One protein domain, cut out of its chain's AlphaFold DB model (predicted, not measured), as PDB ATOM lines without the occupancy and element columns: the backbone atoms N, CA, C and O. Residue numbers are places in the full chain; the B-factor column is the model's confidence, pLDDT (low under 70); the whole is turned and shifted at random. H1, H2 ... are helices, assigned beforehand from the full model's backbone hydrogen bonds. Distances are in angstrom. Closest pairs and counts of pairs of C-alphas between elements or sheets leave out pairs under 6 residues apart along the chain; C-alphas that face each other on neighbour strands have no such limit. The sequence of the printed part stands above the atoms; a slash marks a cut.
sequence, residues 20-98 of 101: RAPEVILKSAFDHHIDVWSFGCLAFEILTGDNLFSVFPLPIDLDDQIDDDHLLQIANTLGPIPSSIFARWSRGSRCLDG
ATOM      1  N   ARG A  20     203.086 229.622 321.489       80.75
ATOM      2  CA  ARG A  20     204.165 230.473 321.999       80.75
ATOM      3  C   ARG A  20     204.234 231.774 321.217       80.75
ATOM      4  O   ARG A  20     204.252 231.778 319.990       80.75
ATOM      5  N   ALA A  21     204.316 232.871 321.957       83.00
ATOM      6  CA  ALA A  21     204.555 234.182 321.384       83.00
ATOM      7  C   ALA A  21     206.008 234.298 320.882       83.00
ATOM      8  O   ALA A  21     206.905 233.679 321.467       83.00
ATOM      9  N   PRO A  22     206.275 235.097 319.833       80.62
ATOM     10  CA  PRO A  22     207.616 235.254 319.266       80.62
ATOM     11  C   PRO A  22     208.668 235.704 320.292       80.62
ATOM     12  O   PRO A  22     209.827 235.301 320.223       80.62
ATOM     13  N   GLU A  23     208.286 236.488 321.297       80.62
ATOM     14  CA  GLU A  23     209.159 236.899 322.395       80.62
ATOM     15  C   GLU A  23     209.550 235.750 323.337       80.62
ATOM     16  O   GLU A  23     210.662 235.762 323.870       80.62
ATOM     17  N   VAL A  24     208.678 234.752 323.514       79.69
ATOM     18  CA  VAL A  24     208.953 233.555 324.327       79.69
ATOM     19  C   VAL A  24     209.973 232.677 323.612       79.69
ATOM     20  O   VAL A  24     210.928 232.214 324.230       79.69
ATOM     21  N   ILE A  25     209.818 232.520 322.294       79.75
ATOM     22  CA  ILE A  25     210.765 231.800 321.429       79.75
ATOM     23  C   ILE A  25     212.148 232.464 321.481       79.75
ATOM     24  O   ILE A  25     213.171 231.810 321.647       79.75
ATOM     25  N   LEU A  26     212.186 233.799 321.447       76.69
ATOM     26  CA  LEU A  26     213.422 234.581 321.536       76.69
ATOM     27  C   LEU A  26     214.010 234.671 322.957       76.69
ATOM     28  O   LEU A  26     214.943 235.450 323.172       76.69
ATOM     29  N   LYS A  27     213.472 233.917 323.930       72.69
ATOM     30  CA  LYS A  27     213.896 233.907 325.345       72.69
ATOM     31  C   LYS A  27     214.003 235.321 325.931       72.69
ATOM     32  O   LYS A  27     214.939 235.669 326.650       72.69
ATOM     33  N   SER A  28     213.050 236.174 325.565       68.81
ATOM     34  CA  SER A  28     212.916 237.531 326.080       68.81
ATOM     35  C   SER A  28     212.335 237.544 327.489       68.81
ATOM     36  O   SER A  28     211.600 236.639 327.863       68.81
ATOM     37  N   ALA A  29     212.518 238.660 328.208       68.00
ATOM     38  CA  ALA A  29     211.534 239.080 329.199       68.00
ATOM     39  C   ALA A  29     210.136 239.081 328.553       68.00
ATOM     40  O   ALA A  29     209.885 239.832 327.603       68.00
ATOM     41  N   PHE A  30     209.280 238.183 329.017       68.19
ATOM     42  CA  PHE A  30     207.883 238.098 328.633       68.19
ATOM     43  C   PHE A  30     207.031 238.809 329.687       68.19
ATOM     44  O   PHE A  30     207.387 238.868 330.862       68.19
ATOM     45  N   ASP A  31     205.919 239.379 329.246       71.69
ATOM     46  CA  ASP A  31     204.940 240.077 330.083       71.69
ATOM     47  C   ASP A  31     203.541 239.560 329.695       71.69
ATOM     48  O   ASP A  31     203.425 238.704 328.819       71.69
ATOM     49  N   HIS A  32     202.471 240.091 330.282       76.81
ATOM     50  CA  HIS A  32     201.063 239.751 330.013       76.81
ATOM     51  C   HIS A  32     200.645 239.741 328.522       76.81
ATOM     52  O   HIS A  32     199.577 239.241 328.171       76.81
ATOM     53  N   HIS A  33     201.469 240.286 327.624       77.69
ATOM     54  CA  HIS A  33     201.275 240.220 326.177       77.69
ATOM     55  C   HIS A  33     201.307 238.791 325.612       77.69
ATOM     56  O   HIS A  33     200.637 238.535 324.609       77.69
ATOM     57  N   ILE A  34     201.986 237.849 326.280       81.12
ATOM     58  CA  ILE A  34     202.007 236.444 325.847       81.12
ATOM     59  C   ILE A  34     200.618 235.806 325.909       81.12
ATOM     60  O   ILE A  34     200.248 235.044 325.019       81.12
ATOM     61  N   ASP A  35     199.812 236.174 326.908       82.88
ATOM     62  CA  ASP A  35     198.462 235.639 327.074       82.88
ATOM     63  C   ASP A  35     197.531 236.161 325.974       82.88
ATOM     64  O   ASP A  35     196.665 235.437 325.483       82.88
ATOM     65  N   VAL A  36     197.735 237.411 325.540       86.31
ATOM     66  CA  VAL A  36     196.996 238.017 324.421       86.31
ATOM     67  C   VAL A  36     197.322 237.302 323.112       86.31
ATOM     68  O   VAL A  36     196.417 237.043 322.318       86.31
ATOM     69  N   TRP A  37     198.590 236.945 322.899       85.56
ATOM     70  CA  TRP A  37     199.010 236.157 321.744       85.56
ATOM     71  C   TRP A  37     198.362 234.772 321.741       85.56
ATOM     72  O   TRP A  37     197.687 234.411 320.777       85.56
ATOM     73  N   SER A  38     198.496 234.022 322.839       84.81
ATOM     74  CA  SER A  38     197.903 232.687 322.947       84.81
ATOM     75  C   SER A  38     196.378 232.730 322.804       84.81
ATOM     76  O   SER A  38     195.803 231.868 322.139       84.81
ATOM     77  N   PHE A  39     195.711 233.757 323.345       87.12
ATOM     78  CA  PHE A  39     194.280 233.977 323.129       87.12
ATOM     79  C   PHE A  39     193.946 234.236 321.655       87.12
ATOM     80  O   PHE A  39     192.957 233.704 321.159       87.12
ATOM     81  N   GLY A  40     194.769 235.009 320.941       86.94
ATOM     82  CA  GLY A  40     194.617 235.242 319.504       86.94
ATOM     83  C   GLY A  40     194.691 233.951 318.687       86.94
ATOM     84  O   GLY A  40     193.816 233.705 317.854       86.94
ATOM     85  N   CYS A  41     195.673 233.091 318.972       84.38
ATOM     86  CA  CYS A  41     195.800 231.782 318.329       84.38
ATOM     87  C   CYS A  41     194.585 230.887 318.609       84.38
ATOM     88  O   CYS A  41     194.024 230.310 317.679       84.38
ATOM     89  N   LEU A  42     194.139 230.821 319.870       85.62
ATOM     90  CA  LEU A  42     192.960 230.042 320.264       85.62
ATOM     91  C   LEU A  42     191.680 230.564 319.606       85.62
ATOM     92  O   LEU A  42     190.853 229.783 319.145       85.62
ATOM     93  N   ALA A  43     191.503 231.885 319.548       89.31
ATOM     94  CA  ALA A  43     190.350 232.492 318.899       89.31
ATOM     95  C   ALA A  43     190.321 232.167 317.403       89.31
ATOM     96  O   ALA A  43     189.255 231.857 316.875       89.31
ATOM     97  N   PHE A  44     191.476 232.193 316.731       86.56
ATOM     98  CA  PHE A  44     191.577 231.767 315.340       86.56
ATOM     99  C   PHE A  44     191.195 230.296 315.181       86.56
ATOM    100  O   PHE A  44     190.302 230.002 314.396       86.56
ATOM    101  N   GLU A  45     191.789 229.401 315.973       86.81
ATOM    102  CA  GLU A  45     191.521 227.959 315.918       86.81
ATOM    103  C   GLU A  45     190.038 227.632 316.127       86.81
ATOM    104  O   GLU A  45     189.477 226.793 315.427       86.81
ATOM    105  N   ILE A  46     189.358 228.340 317.030       88.25
ATOM    106  CA  ILE A  46     187.913 228.178 317.242       88.25
ATOM    107  C   ILE A  46     187.105 228.621 316.012       88.25
ATOM    108  O   ILE A  46     186.058 228.041 315.721       88.25
ATOM    109  N   LEU A  47     187.554 229.660 315.306       89.12
ATOM    110  CA  LEU A  47     186.839 230.231 314.166       89.12
ATOM    111  C   LEU A  47     187.056 229.444 312.870       89.12
ATOM    112  O   LEU A  47     186.113 229.293 312.094       89.12
ATOM    113  N   THR A  48     188.275 228.973 312.613       86.69
ATOM    114  CA  THR A  48     188.629 228.228 311.394       86.69
ATOM    115  C   THR A  48     188.545 226.718 311.572       86.69
ATOM    116  O   THR A  48     188.337 226.015 310.587       86.69
ATOM    117  N   GLY A  49     188.653 226.216 312.805       83.88
ATOM    118  CA  GLY A  49     188.747 224.786 313.102       83.88
ATOM    119  C   GLY A  49     190.135 224.190 312.849       83.88
ATOM    120  O   GLY A  49     190.295 222.983 313.000       83.88
ATOM    121  N   ASP A  50     191.116 225.022 312.484       81.62
ATOM    122  CA  ASP A  50     192.487 224.628 312.160       81.62
ATOM    123  C   ASP A  50     193.496 225.442 312.979       81.62
ATOM    124  O   ASP A  50     193.266 226.603 313.328       81.62
ATOM    125  N   ASN A  51     194.645 224.834 313.271       78.69
ATOM    126  CA  ASN A  51     195.679 225.465 314.083       78.69
ATOM    127  C   ASN A  51     196.379 226.596 313.308       78.69
ATOM    128  O   ASN A  51     196.825 226.391 312.177       78.69
ATOM    129  N   LEU A  52     196.500 227.782 313.919       78.38
ATOM    130  CA  LEU A  52     197.093 228.963 313.270       78.38
ATOM    131  C   LEU A  52     198.574 228.756 312.913       78.38
ATOM    132  O   LEU A  52     199.026 229.210 311.863       78.38
ATOM    133  N   PHE A  53     199.313 228.051 313.774       80.12
ATOM    134  CA  PHE A  53     200.730 227.741 313.593       80.12
ATOM    135  C   PHE A  53     200.941 226.237 313.744       80.12
ATOM    136  O   PHE A  53     200.766 225.662 314.814       80.12
ATOM    137  N   SER A  54     201.298 225.583 312.645       72.31
ATOM    138  CA  SER A  54     201.588 224.151 312.620       72.31
ATOM    139  C   SER A  54     203.095 223.946 312.651       72.31
ATOM    140  O   SER A  54     203.711 223.783 311.599       72.31
ATOM    141  N   VAL A  55     203.674 223.974 313.851       69.75
ATOM    142  CA  VAL A  55     205.086 223.643 314.076       69.75
ATOM    143  C   VAL A  55     205.168 222.233 314.633       69.75
ATOM    144  O   VAL A  55     204.645 221.945 315.712       69.75
ATOM    145  N   PHE A  56     205.830 221.352 313.892       69.19
ATOM    146  CA  PHE A  56     206.052 219.969 314.292       69.19
ATOM    147  C   PHE A  56     207.534 219.770 314.607       69.19
ATOM    148  O   PHE A  56     208.309 219.549 313.680       69.19
ATOM    149  N   PRO A  57     207.946 219.829 315.886       67.31
ATOM    150  CA  PRO A  57     209.324 219.524 316.245       67.31
ATOM    151  C   PRO A  57     209.603 218.045 315.965       67.31
ATOM    152  O   PRO A  57     208.942 217.169 316.538       67.31
ATOM    153  N   LEU A  58     210.566 217.735 315.096       71.81
ATOM    154  CA  LEU A  58     211.044 216.366 314.955       71.81
ATOM    155  C   LEU A  58     212.169 216.097 315.967       71.81
ATOM    156  O   LEU A  58     212.928 216.999 316.307       71.81
ATOM    157  N   PRO A  59     212.352 214.843 316.425       62.25
ATOM    158  CA  PRO A  59     213.382 214.497 317.415       62.25
ATOM    159  C   PRO A  59     214.826 214.767 316.964       62.25
ATOM    160  O   PRO A  59     215.752 214.655 317.762       62.25
ATOM    161  N   ILE A  60     215.021 215.021 315.670       70.69
ATOM    162  CA  ILE A  60     216.310 215.321 315.045       70.69
ATOM    163  C   ILE A  60     216.583 216.823 314.935       70.69
ATOM    164  O   ILE A  60     217.717 217.202 314.638       70.69
ATOM    165  N   ASP A  61     215.567 217.660 315.140       71.75
ATOM    166  CA  ASP A  61     215.702 219.100 314.999       71.75
ATOM    167  C   ASP A  61     216.364 219.678 316.248       71.75
ATOM    168  O   ASP A  61     216.062 219.296 317.379       71.75
ATOM    169  N   LEU A  62     217.297 220.607 316.040       75.19
ATOM    170  CA  LEU A  62     217.837 221.394 317.140       75.19
ATOM    171  C   LEU A  62     216.749 222.362 317.618       75.19
ATOM    172  O   LEU A  62     216.055 222.938 316.781       75.19
ATOM    173  N   ASP A  63     216.654 222.607 318.931       72.69
ATOM    174  CA  ASP A  63     215.719 223.593 319.506       72.69
ATOM    175  C   ASP A  63     215.787 224.943 318.772       72.69
ATOM    176  O   ASP A  63     214.766 225.499 318.387       72.69
ATOM    177  N   ASP A  64     217.006 225.400 318.461       74.12
ATOM    178  CA  ASP A  64     217.261 226.622 317.691       74.12
ATOM    179  C   ASP A  64     216.589 226.624 316.301       74.12
ATOM    180  O   ASP A  64     216.148 227.670 315.833       74.12
ATOM    181  N   GLN A  65     216.532 225.472 315.626       75.94
ATOM    182  CA  GLN A  65     215.942 225.339 314.291       75.94
ATOM    183  C   GLN A  65     214.412 225.328 314.359       75.94
ATOM    184  O   GLN A  65     213.768 225.911 313.494       75.94
ATOM    185  N   ILE A  66     213.841 224.693 315.385       79.56
ATOM    186  CA  ILE A  66     212.392 224.690 315.641       79.56
ATOM    187  C   ILE A  66     211.920 226.111 315.965       79.56
ATOM    188  O   ILE A  66     210.889 226.557 315.467       79.56
ATOM    189  N   ASP A  67     212.692 226.824 316.784       82.00
ATOM    190  CA  ASP A  67     212.437 228.214 317.146       82.00
ATOM    191  C   ASP A  67     212.484 229.132 315.908       82.00
ATOM    192  O   ASP A  67     211.577 229.945 315.703       82.00
ATOM    193  N   ASP A  68     213.502 228.975 315.053       82.56
ATOM    194  CA  ASP A  68     213.635 229.735 313.803       82.56
ATOM    195  C   ASP A  68     212.485 229.417 312.812       82.56
ATOM    196  O   ASP A  68     211.914 230.340 312.230       82.56
ATOM    197  N   ASP A  69     212.097 228.144 312.656       83.25
ATOM    198  CA  ASP A  69     210.975 227.712 311.799       83.25
ATOM    199  C   ASP A  69     209.629 228.275 312.285       83.25
ATOM    200  O   ASP A  69     208.836 228.805 311.503       83.25
ATOM    201  N   HIS A  70     209.405 228.273 313.601       84.75
ATOM    202  CA  HIS A  70     208.201 228.854 314.184       84.75
ATOM    203  C   HIS A  70     208.123 230.371 313.941       84.75
ATOM    204  O   HIS A  70     207.071 230.889 313.557       84.75
ATOM    205  N   LEU A  71     209.236 231.096 314.106       82.62
ATOM    206  CA  LEU A  71     209.300 232.533 313.813       82.62
ATOM    207  C   LEU A  71     209.057 232.832 312.331       82.62
ATOM    208  O   LEU A  71     208.360 233.800 312.010       82.62
ATOM    209  N   LEU A  72     209.585 232.002 311.431       83.88
ATOM    210  CA  LEU A  72     209.322 232.106 309.997       83.88
ATOM    211  C   LEU A  72     207.844 231.897 309.674       83.88
ATOM    212  O   LEU A  72     207.260 232.687 308.930       83.88
ATOM    213  N   GLN A  73     207.208 230.893 310.274       84.62
ATOM    214  CA  GLN A  73     205.781 230.644 310.084       84.62
ATOM    215  C   GLN A  73     204.933 231.825 310.576       84.62
ATOM    216  O   GLN A  73     203.985 232.234 309.903       84.62
ATOM    217  N   ILE A  74     205.311 232.429 311.706       84.56
ATOM    218  CA  ILE A  74     204.684 233.649 312.224       84.56
ATOM    219  C   ILE A  74     204.822 234.807 311.226       84.56
ATOM    220  O   ILE A  74     203.824 235.462 310.912       84.56
ATOM    221  N   ALA A  75     206.029 235.039 310.702       83.62
ATOM    222  CA  ALA A  75     206.292 236.073 309.701       83.62
ATOM    223  C   ALA A  75     205.485 235.855 308.414       83.62
ATOM    224  O   ALA A  75     204.966 236.798 307.822       83.62
ATOM    225  N   ASN A  76     205.356 234.605 307.975       83.06
ATOM    226  CA  ASN A  76     204.633 234.275 306.755       83.06
ATOM    227  C   ASN A  76     203.119 234.510 306.900       83.06
ATOM    228  O   ASN A  76     202.478 234.993 305.969       83.06
ATOM    229  N   THR A  77     202.549 234.215 308.071       83.06
ATOM    230  CA  THR A  77     201.106 234.357 308.318       83.06
ATOM    231  C   THR A  77     200.696 235.794 308.641       83.06
ATOM    232  O   THR A  77     199.694 236.279 308.116       83.06
ATOM    233  N   LEU A  78     201.442 236.486 309.510       81.50
ATOM    234  CA  LEU A  78     201.104 237.844 309.964       81.50
ATOM    235  C   LEU A  78     201.770 238.951 309.136       81.50
ATOM    236  O   LEU A  78     201.397 240.120 309.261       81.50
ATOM    237  N   GLY A  79     202.734 238.597 308.288       78.12
ATOM    238  CA  GLY A  79     203.537 239.539 307.521       78.12
ATOM    239  C   GLY A  79     204.827 239.954 308.246       78.12
ATOM    240  O   GLY A  79     205.282 239.280 309.172       78.12
ATOM    241  N   PRO A  80     205.468 241.058 307.817       75.62
ATOM    242  CA  PRO A  80     206.810 241.406 308.269       75.62
ATOM    243  C   PRO A  80     206.870 241.552 309.793       75.62
ATOM    244  O   PRO A  80     206.152 242.365 310.380       75.62
ATOM    245  N   ILE A  81     207.761 240.775 310.421       75.31
ATOM    246  CA  ILE A  81     207.988 240.820 311.868       75.31
ATOM    247  C   ILE A  81     208.348 242.262 312.271       75.31
ATOM    248  O   ILE A  81     209.215 242.877 311.639       75.31
ATOM    249  N   PRO A  82     207.736 242.812 313.337       76.06
ATOM    250  CA  PRO A  82     208.085 244.127 313.856       76.06
ATOM    251  C   PRO A  82     209.590 244.252 314.115       76.06
ATOM    252  O   PRO A  82     210.216 243.359 314.689       76.06
ATOM    253  N   SER A  83     210.173 245.398 313.765       72.25
ATOM    254  CA  SER A  83     211.613 245.650 313.910       72.25
ATOM    255  C   SER A  83     212.131 245.475 315.345       72.25
ATOM    256  O   SER A  83     213.289 245.114 315.535       72.25
ATOM    257  N   SER A  84     211.277 245.662 316.357       72.88
ATOM    258  CA  SER A  84     211.582 245.415 317.773       72.88
ATOM    259  C   SER A  84     211.848 243.943 318.105       72.88
ATOM    260  O   SER A  84     212.685 243.656 318.956       72.88
ATOM    261  N   ILE A  85     211.152 243.019 317.444       75.12
ATOM    262  CA  ILE A  85     211.329 241.568 317.596       75.12
ATOM    263  C   ILE A  85     212.481 241.116 316.697       75.12
ATOM    264  O   ILE A  85     213.375 240.399 317.139       75.12
ATOM    265  N   PHE A  86     212.519 241.618 315.461       75.38
ATOM    266  CA  PHE A  86     213.558 241.280 314.493       75.38
ATOM    267  C   PHE A  86     214.967 241.669 314.965       75.38
ATOM    268  O   PHE A  86     215.892 240.877 314.840       75.38
ATOM    269  N   ALA A  87     215.137 242.841 315.590       78.19
ATOM    270  CA  ALA A  87     216.427 243.273 316.140       78.19
ATOM    271  C   ALA A  87     216.975 242.337 317.234       78.19
ATOM    272  O   ALA A  87     218.165 242.363 317.540       78.19
ATOM    273  N   ARG A  88     216.103 241.530 317.840       76.00
ATOM    274  CA  ARG A  88     216.443 240.571 318.896       76.00
ATOM    275  C   ARG A  88     216.663 239.170 318.348       76.00
ATOM    276  O   ARG A  88     217.265 238.336 319.017       76.00
ATOM    277  N   TRP A  89     216.200 238.927 317.130       76.69
ATOM    278  CA  TRP A  89     216.410 237.684 316.429       76.69
ATOM    279  C   TRP A  89     217.785 237.695 315.755       76.69
ATOM    280  O   TRP A  89     217.945 238.104 314.608       76.69
ATOM    281  N   SER A  90     218.798 237.209 316.476       70.12
ATOM    282  CA  SER A  90     220.199 237.180 316.021       70.12
ATOM    283  C   SER A  90     220.410 236.445 314.688       70.12
ATOM    284  O   SER A  90     221.366 236.731 313.973       70.12
ATOM    285  N   ARG A  91     219.538 235.481 314.364       70.06
ATOM    286  CA  ARG A  91     219.586 234.663 313.139       70.06
ATOM    287  C   ARG A  91     218.564 235.089 312.077       70.06
ATOM    288  O   ARG A  91     218.628 234.593 310.954       70.06
ATOM    289  N   GLY A  92     217.700 236.057 312.387       64.94
ATOM    290  CA  GLY A  92     216.558 236.424 311.550       64.94
ATOM    291  C   GLY A  92     216.898 236.955 310.178       64.94
ATOM    292  O   GLY A  92     216.229 236.615 309.206       64.94
ATOM    293  N   SER A  93     217.983 237.723 310.068       63.56
ATOM    294  CA  SER A  93     218.458 238.195 308.767       63.56
ATOM    295  C   SER A  93     218.776 237.029 307.832       63.56
ATOM    296  O   SER A  93     218.421 237.061 306.666       63.56
ATOM    297  N   ARG A  94     219.364 235.945 308.348       64.94
ATOM    298  CA  ARG A  94     219.793 234.810 307.525       64.94
ATOM    299  C   ARG A  94     218.643 233.888 307.106       64.94
ATOM    300  O   ARG A  94     218.776 233.218 306.090       64.94
ATOM    301  N   CYS A  95     217.558 233.842 307.879       61.44
ATOM    302  CA  CYS A  95     216.371 233.053 307.550       61.44
ATOM    303  C   CYS A  95     215.466 233.780 306.546       61.44
ATOM    304  O   CYS A  95     215.101 233.186 305.540       61.44
ATOM    305  N   LEU A  96     215.192 235.079 306.731       63.56
ATOM    306  CA  LEU A  96     214.324 235.832 305.810       63.56
ATOM    307  C   LEU A  96     214.944 236.046 304.419       63.56
ATOM    308  O   LEU A  96     214.220 236.119 303.429       63.56
ATOM    309  N   ASP A  97     216.275 236.122 304.328       61.00
ATOM    310  CA  ASP A  97     216.980 236.230 303.044       61.00
ATOM    311  C   ASP A  97     216.939 234.916 302.227       61.00
ATOM    312  O   ASP A  97     217.168 234.931 301.015       61.00
ATOM    313  N   GLY A  98     216.665 233.775 302.874       56.03
ATOM    314  CA  GLY A  98     216.682 232.443 302.259       56.03
ATOM    315  C   GLY A  98     215.407 232.061 301.500       56.03
ATOM    316  O   GLY A  98     215.489 231.266 300.566       56.03
TER     317      GLY A  98
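This is residues 20 to 98 of the 101 residues of the protein "Protein kinase domain-containing protein" of Zymoseptoria tritici (strain CBS 115943 / IPO323) (UniProt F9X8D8). The long helix H3 makes the middle, with the short helices H1 and H5 packed on parts of it, while the equally long H2 stands off to one side and touches no helix. A long stretch, residues 49 to 62, leads from H2 back to H3, and the short H4 comes close to H1 and H5. The printed part has 79 residues with five named helices, H1 to H5 in order, and no named strand; the class is all helix. It is compact, with a radius of gyration of the C-alphas of 12.8 A, and spans 34 by 29 by 21 A.

H1 is residues 22 to 25, 5.2 A long, beginning at C-alpha 22 at (207.616, 235.254, 319.266). H2, residues 33 to 48, measures 22.9 A. H3, residues 63 to 78, measures 22.5 A. H4 is residues 83 to 86, 4.8 A long. H5, residues 92 to 96, is 6.2 A long and ends at C-alpha 96 at (214.324, 235.832, 305.810).

H3 touches H1 with residues 67 to 74 alone; the closest C-alphas, of Ile 25 and Asp 67, are 5.8 A apart. H3 touches H5 with residues 68 to 72 alone, closest at the C-alphas of Leu 72 and Leu 96, 7.5 A. H1 and H2 are close but not clearly touching, with the C-alphas of Val 24 and Ile 34 closest at 7.7 A. H4 is close to but not clearly touching H1, at 7.0 A between the C-alphas of Glu 23 and Ile 85, and likewise H5, at 6.4 A between those of Phe 86 and Gly 92. H2 and H3 are apart, as are H3 and H4. In H2, H3 and H5 every O i to N i+4 pair is within hydrogen-bond range; H1 and H4 are too short for such a pair, and their one O i to N i+3 pair is within range in H1 but not in H4.

The two C-alphas farthest apart, of Leu 47 and Ser 90, are 34.1 A apart. The printed part has no cut. The link from H2 to H3 is long. Confidence is under 70 at residues 28 to 30, 55 to 57, 59 and 92 to 98.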